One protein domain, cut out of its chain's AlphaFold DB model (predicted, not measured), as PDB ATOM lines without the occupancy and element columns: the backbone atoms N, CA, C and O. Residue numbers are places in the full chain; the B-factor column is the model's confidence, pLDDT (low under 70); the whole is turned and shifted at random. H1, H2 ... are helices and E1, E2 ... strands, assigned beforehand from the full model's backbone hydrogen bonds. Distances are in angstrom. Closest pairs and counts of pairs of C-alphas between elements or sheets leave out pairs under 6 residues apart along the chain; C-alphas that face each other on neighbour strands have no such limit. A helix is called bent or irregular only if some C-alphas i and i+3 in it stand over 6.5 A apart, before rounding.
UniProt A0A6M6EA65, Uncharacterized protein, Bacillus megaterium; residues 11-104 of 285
ATOM      1  N   ASN A  11      -5.165  47.560 -38.224       89.50
ATOM      2  CA  ASN A  11      -4.558  48.893 -38.187       89.50
ATOM      3  C   ASN A  11      -5.361  49.842 -37.295       89.50
ATOM      4  O   ASN A  11      -4.786  50.513 -36.443       89.50
ATOM      5  N   ASP A  12      -6.691  49.820 -37.414       89.81
ATOM      6  CA  ASP A  12      -7.570  50.623 -36.556       89.81
ATOM      7  C   ASP A  12      -7.435  50.203 -35.081       89.81
ATOM      8  O   ASP A  12      -7.515  51.034 -34.172       89.81
ATOM      9  N   PHE A  13      -7.197  48.912 -34.820       91.19
ATOM     10  CA  PHE A  13      -6.929  48.420 -33.473       91.19
ATOM     11  C   PHE A  13      -5.557  48.870 -32.951       91.19
ATOM     12  O   PHE A  13      -5.458  49.271 -31.792       91.19
ATOM     13  N   VAL A  14      -4.509  48.853 -33.778       90.62
ATOM     14  CA  VAL A  14      -3.172  49.366 -33.426       90.62
ATOM     15  C   VAL A  14      -3.229  50.861 -33.121       90.62
ATOM     16  O   VAL A  14      -2.721  51.295 -32.082       90.62
ATOM     17  N   ASP A  15      -3.921  51.637 -33.951       90.06
ATOM     18  CA  ASP A  15      -4.171  53.057 -33.707       90.06
ATOM     19  C   ASP A  15      -4.910  53.240 -32.379       90.06
ATOM     20  O   ASP A  15      -4.471  53.996 -31.506       90.06
ATOM     21  N   PHE A  16      -5.959  52.445 -32.143       91.19
ATOM     22  CA  PHE A  16      -6.631  52.407 -30.851       91.19
ATOM     23  C   PHE A  16      -5.680  52.061 -29.698       91.19
ATOM     24  O   PHE A  16      -5.848  52.618 -28.622       91.19
ATOM     25  N   LEU A  17      -4.672  51.207 -29.844       90.25
ATOM     26  CA  LEU A  17      -3.730  50.910 -28.758       90.25
ATOM     27  C   LEU A  17      -2.747  52.064 -28.494       90.25
ATOM     28  O   LEU A  17      -2.378  52.319 -27.340       90.25
ATOM     29  N   ILE A  18      -2.324  52.774 -29.539       85.75
ATOM     30  CA  ILE A  18      -1.261  53.787 -29.465       85.75
ATOM     31  C   ILE A  18      -1.810  55.173 -29.121       85.75
ATOM     32  O   ILE A  18      -1.157  55.914 -28.377       85.75
ATOM     33  N   GLU A  19      -3.005  55.515 -29.608       82.69
ATOM     34  CA  GLU A  19      -3.619  56.821 -29.397       82.69
ATOM     35  C   GLU A  19      -3.729  57.181 -27.907       82.69
ATOM     36  O   GLU A  19      -3.911  56.335 -27.032       82.69
ATOM     37  N   THR A  20      -3.695  58.473 -27.589       72.69
ATOM     38  CA  THR A  20      -3.946  58.961 -26.222       72.69
ATOM     39  C   THR A  20      -5.436  59.133 -25.923       72.69
ATOM     40  O   THR A  20      -5.818  59.361 -24.776       72.69
ATOM     41  N   SER A  21      -6.292  59.013 -26.942       74.38
ATOM     42  CA  SER A  21      -7.733  59.183 -26.799       74.38
ATOM     43  C   SER A  21      -8.355  58.045 -25.980       74.38
ATOM     44  O   SER A  21      -8.080  56.879 -26.269       74.38
ATOM     45  N   PRO A  22      -9.240  58.339 -25.008       68.75
ATOM     46  CA  PRO A  22      -9.982  57.329 -24.253       68.75
ATOM     47  C   PRO A  22     -11.216  56.812 -25.016       68.75
ATOM     48  O   PRO A  22     -12.143  56.286 -24.405       68.75
ATOM     49  N   LYS A  23     -11.302  57.025 -26.333       81.94
ATOM     50  CA  LYS A  23     -12.470  56.606 -27.110       81.94
ATOM     51  C   LYS A  23     -12.535  55.078 -27.208       81.94
ATOM     52  O   LYS A  23     -11.499  54.460 -27.458       81.94
ATOM     53  N   PRO A  24     -13.721  54.474 -27.027       85.75
ATOM     54  CA  PRO A  24     -13.920  53.062 -27.317       85.75
ATOM     55  C   PRO A  24     -13.642  52.725 -28.785       85.75
ATOM     56  O   PRO A  24     -13.927  53.534 -29.670       85.75
ATOM     57  N   TYR A  25     -13.144  51.514 -29.030       89.50
ATOM     58  CA  TYR A  25     -13.027  50.917 -30.359       89.50
ATOM     59  C   TYR A  25     -14.142  49.891 -30.550       89.50
ATOM     60  O   TYR A  25     -14.243  48.945 -29.768       89.50
ATOM     61  N   SER A  26     -14.980  50.083 -31.568       89.50
ATOM     62  CA  SER A  26     -16.113  49.203 -31.859       89.50
ATOM     63  C   SER A  26     -15.999  48.597 -33.250       89.50
ATOM     64  O   SER A  26     -15.664  49.293 -34.206       89.50
ATOM     65  N   PHE A  27     -16.322  47.314 -33.364       90.12
ATOM     66  CA  PHE A  27     -16.304  46.561 -34.617       90.12
ATOM     67  C   PHE A  27     -17.274  45.379 -34.540       90.12
ATOM     68  O   PHE A  27     -17.790  45.045 -33.478       90.12
ATOM     69  N   HIS A  28     -17.536  44.728 -35.667       87.69
ATOM     70  CA  HIS A  28     -18.393  43.552 -35.748       87.69
ATOM     71  C   HIS A  28     -17.573  42.285 -35.978       87.69
ATOM     72  O   HIS A  28     -16.615  42.275 -36.753       87.69
ATOM     73  N   ILE A  29     -18.002  41.197 -35.340       85.81
ATOM     74  CA  ILE A  29     -17.488  39.848 -35.578       85.81
ATOM     75  C   ILE A  29     -18.590  38.943 -36.110       85.81
ATOM     76  O   ILE A  29     -19.753  39.036 -35.708       85.81
ATOM     77  N   SER A  30     -18.215  38.033 -37.005       79.81
ATOM     78  CA  SER A  30     -19.116  36.981 -37.467       79.81
ATOM     79  C   SER A  30     -19.131  35.835 -36.459       79.81
ATOM     80  O   SER A  30     -18.099  35.246 -36.162       79.81
ATOM     81  N   THR A  31     -20.310  35.494 -35.952       73.44
ATOM     82  CA  THR A  31     -20.538  34.344 -35.067       73.44
ATOM     83  C   THR A  31     -21.456  33.333 -35.753       73.44
ATOM     84  O   THR A  31     -22.189  33.675 -36.683       73.44
ATOM     85  N   GLY A  32     -21.490  32.087 -35.267       67.69
ATOM     86  CA  GLY A  32     -22.410  31.065 -35.789       67.69
ATOM     87  C   GLY A  32     -23.899  31.448 -35.708       67.69
ATOM     88  O   GLY A  32     -24.714  30.892 -36.438       67.69
ATOM     89  N   SER A  33     -24.254  32.419 -34.856       70.44
ATOM     90  CA  SER A  33     -25.606  32.975 -34.690       70.44
ATOM     91  C   SER A  33     -25.865  34.283 -35.458       70.44
ATOM     92  O   SER A  33     -26.958  34.834 -35.347       70.44
ATOM     93  N   GLY A  34     -24.891  34.795 -36.219       76.25
ATOM     94  CA  GLY A  34     -24.977  36.072 -36.941       76.25
ATOM     95  C   GLY A  34     -23.844  37.040 -36.591       76.25
ATOM     96  O   GLY A  34     -22.838  36.649 -36.004       76.25
ATOM     97  N   SER A  35     -23.991  38.313 -36.952       80.12
ATOM     98  CA  SER A  35     -23.014  39.355 -36.613       80.12
ATOM     99  C   SER A  35     -23.229  39.861 -35.182       80.12
ATOM    100  O   SER A  35     -24.371  40.064 -34.764       80.12
ATOM    101  N   LYS A  36     -22.141  40.049 -34.431       83.69
ATOM    102  CA  LYS A  36     -22.138  40.615 -33.078       83.69
ATOM    103  C   LYS A  36     -21.259  41.864 -33.067       83.69
ATOM    104  O   LYS A  36     -20.092  41.779 -33.434       83.69
ATOM    105  N   GLU A  37     -21.804  42.989 -32.611       87.06
ATOM    106  CA  GLU A  37     -21.006  44.178 -32.301       87.06
ATOM    107  C   GLU A  37     -20.180  43.930 -31.033       87.06
ATOM    108  O   GLU A  37     -20.667  43.360 -30.053       87.06
ATOM    109  N   VAL A  38     -18.919  44.335 -31.076       88.00
ATOM    110  CA  VAL A  38     -17.938  44.254 -30.002       88.00
ATOM    111  C   VAL A  38     -17.447  45.662 -29.732       88.00
ATOM    112  O   VAL A  38     -17.106  46.382 -30.667       88.00
ATOM    113  N   SER A  39     -17.373  46.040 -28.458       88.19
ATOM    114  CA  SER A  39     -16.821  47.327 -28.036       88.19
ATOM    115  C   SER A  39     -15.707  47.116 -27.023       88.19
ATOM    116  O   SER A  39     -15.900  46.454 -26.000       88.19
ATOM    117  N   LEU A  40     -14.547  47.704 -27.299       89.38
ATOM    118  CA  LEU A  40     -13.349  47.639 -26.475       89.38
ATOM    119  C   LEU A  40     -13.021  49.013 -25.889       89.38
ATOM    120  O   LEU A  40     -13.122  50.040 -26.557       89.38
ATOM    121  N   ALA A  41     -12.580  49.022 -24.637       88.44
ATOM    122  CA  ALA A  41     -12.013  50.189 -23.971       88.44
ATOM    123  C   ALA A  41     -10.576  49.898 -23.543       88.44
ATOM    124  O   ALA A  41     -10.190  48.738 -23.380       88.44
ATOM    125  N   LYS A  42      -9.786  50.954 -23.338       89.12
ATOM    126  CA  LYS A  42      -8.406  50.828 -22.871       89.12
ATOM    127  C   LYS A  42      -8.121  51.671 -21.640       89.12
ATOM    128  O   LYS A  42      -8.680  52.751 -21.467       89.12
ATOM    129  N   ILE A  43      -7.198  51.190 -20.820       85.19
ATOM    130  CA  ILE A  43      -6.589  51.934 -19.721       85.19
ATOM    131  C   ILE A  43      -5.095  51.993 -20.012       85.19
ATOM    132  O   ILE A  43      -4.444  50.958 -20.149       85.19
ATOM    133  N   VAL A  44      -4.564  53.204 -20.139       82.94
ATOM    134  CA  VAL A  44      -3.136  53.425 -20.368       82.94
ATOM    135  C   VAL A  44      -2.446  53.515 -19.013       82.94
ATOM    136  O   VAL A  44      -2.897  54.256 -18.138       82.94
ATOM    137  N   ASP A  45      -1.369  52.755 -18.840       78.88
ATOM    138  CA  ASP A  45      -0.532  52.851 -17.650       78.88
ATOM    139  C   ASP A  45       0.083  54.261 -17.515       78.88
ATOM    140  O   ASP A  45       0.456  54.851 -18.535       78.88
ATOM    141  N   PRO A  46       0.243  54.819 -16.297       72.06
ATOM    142  CA  PRO A  46       0.828  56.148 -16.102       72.06
ATOM    143  C   PRO A  46       2.231  56.337 -16.698       72.06
ATOM    144  O   PRO A  46       2.586  57.459 -17.053       72.06
ATOM    145  N   THR A  47       3.026  55.270 -16.827       75.88
ATOM    146  CA  THR A  47       4.352  55.317 -17.470       75.88
ATOM    147  C   THR A  47       4.270  55.263 -18.998       75.88
ATOM    148  O   THR A  47       5.261  55.510 -19.681       75.88
ATOM    149  N   GLY A  48       3.101  54.921 -19.552       75.56
ATOM    150  CA  GLY A  48       2.877  54.719 -20.981       75.56
ATOM    151  C   GLY A  48       3.416  53.393 -21.525       75.56
ATOM    152  O   GLY A  48       3.273  53.146 -22.721       75.56
ATOM    153  N   SER A  49       4.002  52.543 -20.676       79.38
ATOM    154  CA  SER A  49       4.697  51.312 -21.087       79.38
ATOM    155  C   SER A  49       3.760  50.209 -21.578       79.38
ATOM    156  O   SER A  49       4.132  49.410 -22.440       79.38
ATOM    157  N   TYR A  50       2.538  50.159 -21.043       84.38
ATOM    158  CA  TYR A  50       1.545  49.164 -21.421       84.38
ATOM    159  C   TYR A  50       0.123  49.734 -21.434       84.38
ATOM    160  O   TYR A  50      -0.161  50.809 -20.895       84.38
ATOM    161  N   VAL A  51      -0.770  49.007 -22.099       88.38
ATOM    162  CA  VAL A  51      -2.183  49.352 -22.259       88.38
ATOM    163  C   VAL A  51      -3.030  48.139 -21.909       88.38
ATOM    164  O   VAL A  51      -2.888  47.082 -22.516       88.38
ATOM    165  N   VAL A  52      -3.925  48.287 -20.939       87.44
ATOM    166  CA  VAL A  52      -4.911  47.265 -20.574       87.44
ATOM    167  C   VAL A  52      -6.131  47.418 -21.471       87.44
ATOM    168  O   VAL A  52      -6.681  48.514 -21.555       87.44
ATOM    169  N   VAL A  53      -6.591  46.334 -22.092       90.06
ATOM    170  CA  VAL A  53      -7.771  46.305 -22.967       90.06
ATOM    171  C   VAL A  53      -8.903  45.527 -22.299       90.06
ATOM    172  O   VAL A  53      -8.701  44.446 -21.737       90.06
ATOM    173  N   LEU A  54     -10.108  46.082 -22.366       87.56
ATOM    174  CA  LEU A  54     -11.314  45.577 -21.719       87.56
ATOM    175  C   LEU A  54     -12.440  45.423 -22.744       87.56
ATOM    176  O   LEU A  54     -12.667  46.337 -23.533       87.56
ATOM    177  N   ASP A  55     -13.179  44.316 -22.684       86.75
ATOM    178  CA  ASP A  55     -14.446  44.138 -23.398       86.75
ATOM    179  C   ASP A  55     -15.575  44.795 -22.593       86.75
ATOM    180  O   ASP A  55     -15.872  44.407 -21.458       86.75
ATOM    181  N   ILE A  56     -16.185  45.810 -23.204       83.88
ATOM    182  CA  ILE A  56     -17.302  46.594 -22.666       83.88
ATOM    183  C   ILE A  56     -18.591  46.391 -23.475       83.88
ATOM    184  O   ILE A  56     -19.557  47.134 -23.298       83.88
ATOM    185  N   THR A  57     -18.644  45.371 -24.337       79.81
ATOM    186  CA  THR A  57     -19.778  45.082 -25.233       79.81
ATOM    187  C   THR A  57     -21.104  44.989 -24.478       79.81
ATOM    188  O   THR A  57     -22.121  45.513 -24.918       79.81
ATOM    189  N   SER A  58     -21.117  44.349 -23.304       71.12
ATOM    190  CA  SER A  58     -22.339  44.186 -22.504       71.12
ATOM    191  C   SER A  58     -22.767  45.441 -21.739       71.12
ATOM    192  O   SER A  58     -23.782  45.406 -21.049       71.12
ATOM    193  N   MET A  59     -21.982  46.515 -21.795       66.00
ATOM    194  CA  MET A  59     -22.136  47.677 -20.923       66.00
ATOM    195  C   MET A  59     -22.718  48.904 -21.647       66.00
ATOM    196  O   MET A  59     -23.077  49.866 -20.976       66.00
ATOM    197  N   ALA A  60     -22.844  48.874 -22.984       56.53
ATOM    198  CA  ALA A  60     -23.392  49.967 -23.808       56.53
ATOM    199  C   ALA A  60     -22.794  51.355 -23.479       56.53
ATOM    200  O   ALA A  60     -23.499  52.365 -23.440       56.53
ATOM    201  N   ILE A  61     -21.490  51.398 -23.194       54.31
ATOM    202  CA  ILE A  61     -20.813  52.593 -22.679       54.31
ATOM    203  C   ILE A  61     -20.390  53.497 -23.828       54.31
ATOM    204  O   ILE A  61     -19.700  53.065 -24.749       54.31
ATOM    205  N   THR A  62     -20.732  54.776 -23.722       50.78
ATOM    206  CA  THR A  62     -20.323  55.820 -24.669       50.78
ATOM    207  C   THR A  62     -19.062  56.574 -24.223       50.78
ATOM    208  O   THR A  62     -18.397  57.173 -25.068       50.78
ATOM    209  N   ALA A  63     -18.678  56.519 -22.934       50.56
ATOM    210  CA  ALA A  63     -17.450  57.120 -22.397       50.56
ATOM    211  C   ALA A  63     -16.847  56.358 -21.191       50.56
ATOM    212  O   ALA A  63     -17.549  55.944 -20.276       50.56
ATOM    213  N   ILE A  64     -15.511  56.245 -21.131       52.00
ATOM    214  CA  ILE A  64     -14.763  55.529 -20.065       52.00
ATOM    215  C   ILE A  64     -15.053  56.067 -18.646       52.00
ATOM    216  O   ILE A  64     -14.959  55.319 -17.676       52.00
ATOM    217  N   GLY A  65     -15.445  57.338 -18.504       49.31
ATOM    218  CA  GLY A  65     -15.787  57.950 -17.211       49.31
ATOM    219  C   GLY A  65     -17.047  57.387 -16.540       49.31
ATOM    220  O   GLY A  65     -17.224  57.584 -15.339       49.31
ATOM    221  N   ASP A  66     -17.881  56.654 -17.281       51.06
ATOM    222  CA  ASP A  66     -19.135  56.078 -16.778       51.06
ATOM    223  C   ASP A  66     -18.952  54.675 -16.166       51.06
ATOM    224  O   ASP A  66     -19.895  54.105 -15.613       51.06
ATOM    225  N   LEU A  67     -17.732  54.126 -16.225       52.94
ATOM    226  CA  LEU A  67     -17.377  52.804 -15.705       52.94
ATOM    227  C   LEU A  67     -17.457  52.757 -14.172       52.94
ATOM    228  O   LEU A  67     -16.663  53.396 -13.473       52.94
ATOM    229  N   LYS A  68     -18.348  51.924 -13.621       50.25
ATOM    230  CA  LYS A  68     -18.412  51.691 -12.169       50.25
ATOM    231  C   LYS A  68     -17.416  50.603 -11.738       50.25
ATOM    232  O   LYS A  68     -17.231  49.619 -12.451       50.25
ATOM    233  N   PRO A  69     -16.826  50.695 -10.529       45.22
ATOM    234  CA  PRO A  69     -15.903  49.677 -10.008       45.22
ATOM    235  C   PRO A  69     -16.492  48.260  -9.920       45.22
ATOM    236  O   PRO A  69     -15.747  47.288  -9.976       45.22
ATOM    237  N   ASN A  70     -17.819  48.151  -9.790       42.88
ATOM    238  CA  ASN A  70     -18.531  46.888  -9.567       42.88
ATOM    239  C   ASN A  70     -19.060  46.241 -10.853       42.88
ATOM    240  O   ASN A  70     -19.704  45.193 -10.790       42.88
ATOM    241  N   GLU A  71     -18.856  46.866 -12.009       53.22
ATOM    242  CA  GLU A  71     -19.247  46.260 -13.273       53.22
ATOM    243  C   GLU A  71     -18.227  45.185 -13.649       53.22
ATOM    244  O   GLU A  71     -17.018  45.408 -13.584       53.22
ATOM    245  N   ALA A  72     -18.719  43.992 -13.995       50.28
ATOM    246  CA  ALA A  72     -17.896  42.848 -14.362       50.28
ATOM    247  C   ALA A  72     -17.138  43.146 -15.665       50.28
ATOM    248  O   ALA A  72     -17.606  42.847 -16.761       50.28
ATOM    249  N   LYS A  73     -15.966  43.770 -15.536       60.12
ATOM    250  CA  LYS A  73     -15.045  44.019 -16.641       60.12
ATOM    251  C   LYS A  73     -14.574  42.671 -17.175       60.12
ATOM    252  O   LYS A  73     -13.909  41.922 -16.456       60.12
ATOM    253  N   LYS A  74     -14.881  42.364 -18.435       74.75
ATOM    254  CA  LYS A  74     -14.263  41.233 -19.130       74.75
ATOM    255  C   LYS A  74     -12.895  41.688 -19.618       74.75
ATOM    256  O   LYS A  74     -12.768  42.336 -20.650       74.75
ATOM    257  N   PHE A  75     -11.876  41.446 -18.803       79.56
ATOM    258  CA  PHE A  75     -10.493  41.708 -19.179       79.56
ATOM    259  C   PHE A  75     -10.156  40.957 -20.477       79.56
ATOM    260  O   PHE A  75     -10.327  39.739 -20.526       79.56
ATOM    261  N   CYS A  76      -9.690  41.677 -21.504       86.62
ATOM    262  CA  CYS A  76      -9.292  41.076 -22.778       86.62
ATOM    263  C   CYS A  76      -7.813  40.743 -22.813       86.62
ATOM    264  O   CYS A  76      -7.435  39.660 -23.246       86.62
ATOM    265  N   GLY A  77      -6.975  41.691 -22.397       87.38
ATOM    266  CA  GLY A  77      -5.540  41.554 -22.557       87.38
ATOM    267  C   GLY A  77      -4.749  42.805 -22.219       87.38
ATOM    268  O   GLY A  77      -5.313  43.835 -21.844       87.38
ATOM    269  N   ILE A  78      -3.428  42.707 -22.353       89.00
ATOM    270  CA  ILE A  78      -2.484  43.814 -22.177       89.00
ATOM    271  C   ILE A  78      -1.580  43.916 -23.400       89.00
ATOM    272  O   ILE A  78      -1.000  42.923 -23.832       89.00
ATOM    273  N   PHE A  79      -1.438  45.128 -23.924       91.25
ATOM    274  CA  PHE A  79      -0.469  45.477 -24.951       91.25
ATOM    275  C   PHE A  79       0.788  46.077 -24.320       91.25
ATOM    276  O   PHE A  79       0.701  47.083 -23.615       91.25
ATOM    277  N   PHE A  80       1.952  45.498 -24.598       88.50
ATOM    278  CA  PHE A  80       3.258  46.028 -24.212       88.50
ATOM    279  C   PHE A  80       3.851  46.811 -25.377       88.50
ATOM    280  O   PHE A  80       4.310  46.210 -26.350       88.50
ATOM    281  N   LYS A  81       3.876  48.146 -25.261       85.69
ATOM    282  CA  LYS A  81       4.251  49.035 -26.372       85.69
ATOM    283  C   LYS A  81       5.691  48.836 -26.837       85.69
ATOM    284  O   LYS A  81       5.956  48.874 -28.022       85.69
ATOM    285  N   TYR A  82       6.622  48.604 -25.915       84.25
ATOM    286  CA  TYR A  82       8.037  48.429 -26.270       84.25
ATOM    287  C   TYR A  82       8.342  47.100 -26.968       84.25
ATOM    288  O   TYR A  82       9.400  46.959 -27.572       84.25
ATOM    289  N   ASN A  83       7.431  46.131 -26.859       83.56
ATOM    290  CA  ASN A  83       7.622  44.775 -27.368       83.56
ATOM    291  C   ASN A  83       6.713  44.469 -28.563       83.56
ATOM    292  O   ASN A  83       6.736  43.331 -29.038       83.56
ATOM    293  N   ASP A  84       5.865  45.424 -28.964       89.06
ATOM    294  CA  ASP A  84       4.772  45.247 -29.924       89.06
ATOM    295  C   ASP A  84       4.057  43.911 -29.709       89.06
ATOM    296  O   ASP A  84       3.978  43.058 -30.592       89.06
ATOM    297  N   SER A  85       3.649  43.673 -28.460       90.50
ATOM    298  CA  SER A  85       3.127  42.381 -28.018       90.50
ATOM    299  C   SER A  85       1.805  42.548 -27.284       90.50
ATOM    300  O   SER A  85       1.740  43.239 -26.268       90.50
ATOM    301  N   PHE A  86       0.761  41.875 -27.761       91.94
ATOM    302  CA  PHE A  86      -0.541  41.788 -27.114       91.94
ATOM    303  C   PHE A  86      -0.733  40.423 -26.456       91.94
ATOM    304  O   PHE A  86      -0.669  39.380 -27.110       91.94
ATOM    305  N   ILE A  87      -0.996  40.429 -25.154       90.75
ATOM    306  CA  ILE A  87      -1.277  39.231 -24.368       90.75
ATOM    307  C   ILE A  87      -2.770  39.177 -24.087       90.75
ATOM    308  O   ILE A  87      -3.256  39.990 -23.305       90.75
ATOM    309  N   TYR A  88      -3.482  38.219 -24.677       90.06
ATOM    310  CA  TYR A  88      -4.925  38.048 -24.492       90.06
ATOM    311  C   TYR A  88      -5.258  36.886 -23.548       90.06
ATOM    312  O   TYR A  88      -4.468  35.954 -23.401       90.06
ATOM    313  N   THR A  89      -6.432  36.923 -22.923       84.62
ATOM    314  CA  THR A  89      -7.020  35.777 -22.203       84.62
ATOM    315  C   THR A  89      -7.877  34.946 -23.148       84.62
ATOM    316  O   THR A  89      -8.610  35.514 -23.962       84.62
ATOM    317  N   GLU A  90      -7.853  33.613 -23.057       83.69
ATOM    318  CA  GLU A  90      -8.631  32.792 -24.009       83.69
ATOM    319  C   GLU A  90     -10.151  32.927 -23.871       83.69
ATOM    320  O   GLU A  90     -10.876  32.604 -24.805       83.69
ATOM    321  N   GLU A  91     -10.647  33.428 -22.741       80.06
ATOM    322  CA  GLU A  91     -12.072  33.739 -22.565       80.06
ATOM    323  C   GLU A  91     -12.487  35.065 -23.233       80.06
ATOM    324  O   GLU A  91     -13.675  35.405 -23.260       80.06
ATOM    325  N   SER A  92     -11.527  35.841 -23.745       82.56
ATOM    326  CA  SER A  92     -11.796  37.119 -24.401       82.56
ATOM    327  C   SER A  92     -12.229  36.948 -25.853       82.56
ATOM    328  O   SER A  92     -11.853  36.003 -26.542       82.56
ATOM    329  N   VAL A  93     -12.945  37.956 -26.356       81.69
ATOM    330  CA  VAL A  93     -13.306  38.078 -27.777       81.69
ATOM    331  C   VAL A  93     -12.088  38.081 -28.711       81.69
ATOM    332  O   VAL A  93     -12.203  37.757 -29.886       81.69
ATOM    333  N   PHE A  94     -10.907  38.419 -28.189       82.38
ATOM    334  CA  PHE A  94      -9.679  38.467 -28.972       82.38
ATOM    335  C   PHE A  94      -9.170  37.076 -29.371       82.38
ATOM    336  O   PHE A  94      -8.453  36.949 -30.359       82.38
ATOM    337  N   ALA A  95      -9.568  36.022 -28.648       83.69
ATOM    338  CA  ALA A  95      -9.223  34.649 -29.008       83.69
ATOM    339  C   ALA A  95      -9.749  34.265 -30.404       83.69
ATOM    340  O   ALA A  95      -9.074  33.535 -31.130       83.69
ATOM    341  N   ASP A  96     -10.906  34.810 -30.796       81.44
ATOM    342  CA  ASP A  96     -11.511  34.594 -32.114       81.44
ATOM    343  C   ASP A  96     -10.833  35.420 -33.222       81.44
ATOM    344  O   ASP A  96     -10.920  35.061 -34.393       81.44
ATOM    345  N   LEU A  97     -10.137  36.502 -32.856       82.00
ATOM    346  CA  LEU A  97      -9.519  37.473 -33.773       82.00
ATOM    347  C   LEU A  97      -8.027  37.226 -33.997       82.00
ATOM    348  O   LEU A  97      -7.394  37.899 -34.800       82.00
ATOM    349  N   VAL A  98      -7.436  36.261 -33.287       82.00
ATOM    350  CA  VAL A  98      -5.978  36.063 -33.260       82.00
ATOM    351  C   VAL A  98      -5.371  35.820 -34.645       82.00
ATOM    352  O   VAL A  98      -4.194  36.096 -34.855       82.00
ATOM    353  N   GLN A  99      -6.154  35.257 -35.571       80.94
ATOM    354  CA  GLN A  99      -5.711  34.933 -36.930       80.94
ATOM    355  C   GLN A  99      -5.660  36.161 -37.843       80.94
ATOM    356  O   GLN A  99      -5.010  36.102 -38.885       80.94
ATOM    357  N   ASP A 100      -6.312  37.251 -37.441       79.94
ATOM    358  CA  ASP A 100      -6.418  38.488 -38.210       79.94
ATOM    359  C   ASP A 100      -5.272  39.469 -37.898       79.94
ATOM    360  O   ASP A 100      -5.233  40.547 -38.485       79.94
ATOM    361  N   CYS A 101      -4.349  39.109 -36.990       84.31
ATOM    362  CA  CYS A 101      -3.242  39.966 -36.562       84.31
ATOM    363  C   CYS A 101      -1.887  39.552 -37.168       84.31
ATOM    364  O   CYS A 101      -1.457  38.401 -37.046       84.31
ATOM    365  N   THR A 102      -1.181  40.514 -37.757       85.94
ATOM    366  CA  THR A 102       0.123  40.393 -38.418       85.94
ATOM    367  C   THR A 102       1.127  41.494 -38.049       85.94
ATOM    368  O   THR A 102       2.333  41.255 -38.132       85.94
ATOM    369  N   GLU A 103       0.665  42.661 -37.607       86.44
ATOM    370  CA  GLU A 103       1.470  43.857 -37.319       86.44
ATOM    371  C   GLU A 103       2.102  43.826 -35.918       86.44
ATOM    372  O   GLU A 103       3.119  44.473 -35.668       86.44
ATOM    373  N   PHE A 104       1.542  43.046 -34.990       88.19
ATOM    374  CA  PHE A 104       2.088  42.863 -33.644       88.19
ATOM    375  C   PHE A 104       2.048  41.400 -33.209       88.19
ATOM    376  O   PHE A 104       1.280  40.573 -33.704       88.19
TER     377      PHE A 104
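Overview. This is residues 11 to 104 of the 285 residues of an uncharacterized protein of Bacillus megaterium (UniProt A0A6M6EA65). One antiparallel sheet of five strands, curled like part of a barrel, has H1 over its hollow side and H2 beside its open side, near E5 and E1. The long strand E2 runs through the length of the body: its first part makes a hairpin arm with E1, its last part pairs with E3, and a long loop of residues 56 to 73 swings away between E3 and E4. The printed part has 94 residues, with two named helices and five named strands in the order H1 E1 E2 E3 E4 E5 H2, of mixed class. The sheet's order is E1 - E2 - E3 - E4 - E5, a meander, each strand the antiparallel neighbour of the one before. The whole is compact, with a radius of gyration of the C-alphas of 13.0 A and spans of 41 by 33 by 21 A.

Along the chain. E2, residues 34 to 44, is 32.4 A long, with C-alpha 34 at (-24.977, 36.072, -36.941) and C-alpha 44 at (-3.136, 53.425, -20.368). E1, residues 25 to 31, is 18.8 A long; E3, residues 50 to 55, 16.9 A; E4, residues 74 to 80, 18.9 A; and E5, residues 85 to 88, 9.8 A. H1, residues 11 to 18, is 10.5 A long and begins at C-alpha 11, (-4.558, 48.893, -38.187). H2, residues 94 to 100, is 9.8 A long and irregular: C-alphas 96 and 99 are 7.5 A apart.

Arrangement. The sheet is strongly twisted, with edge strands E1 and E5. E2 is staggered: its residues 34 to 40 pair with E1, with N 29 and O 36 at 2.9 A, and its residues 40 to 44 pair with E3, with N 43 and O 52 at 2.8 A. E3 and E4 form a hairpin, with N 53 and O 77 at 2.8 A. E4 and E5 form another, with N 78 and O 87 at 2.9 A. H1 is on the sheet at a height of 7.6 A and only just over E3, where 3 of its C-alphas fall; it runs slantwise to the strands, at 44 degrees to E3 on the local plane. The closest C-alphas of H1 and E3 are those of Leu 17 and Val 51, 6.9 A apart. H2 stands at the sheet's level, its height 0.4 A; its closest C-alpha to E5 is that of Phe 94, 6.5 A from that of Tyr 88. H1 and H2 are apart. In H1 every O i to N i+4 pair is within hydrogen-bond range; in H2 1 of 3 is, beside 2 of 4 O i to N i+3 pairs.

Size, cuts and confidence. The C-alphas of Ser 33 and Thr 47, the two farthest apart, are 41.1 A from each other. The printed part has no cut. The link from E3 to E4, 18 residues, is long. Mean pLDDT of the printed part is 78.9; residues 22, 32 and 59 to 73 are under 70.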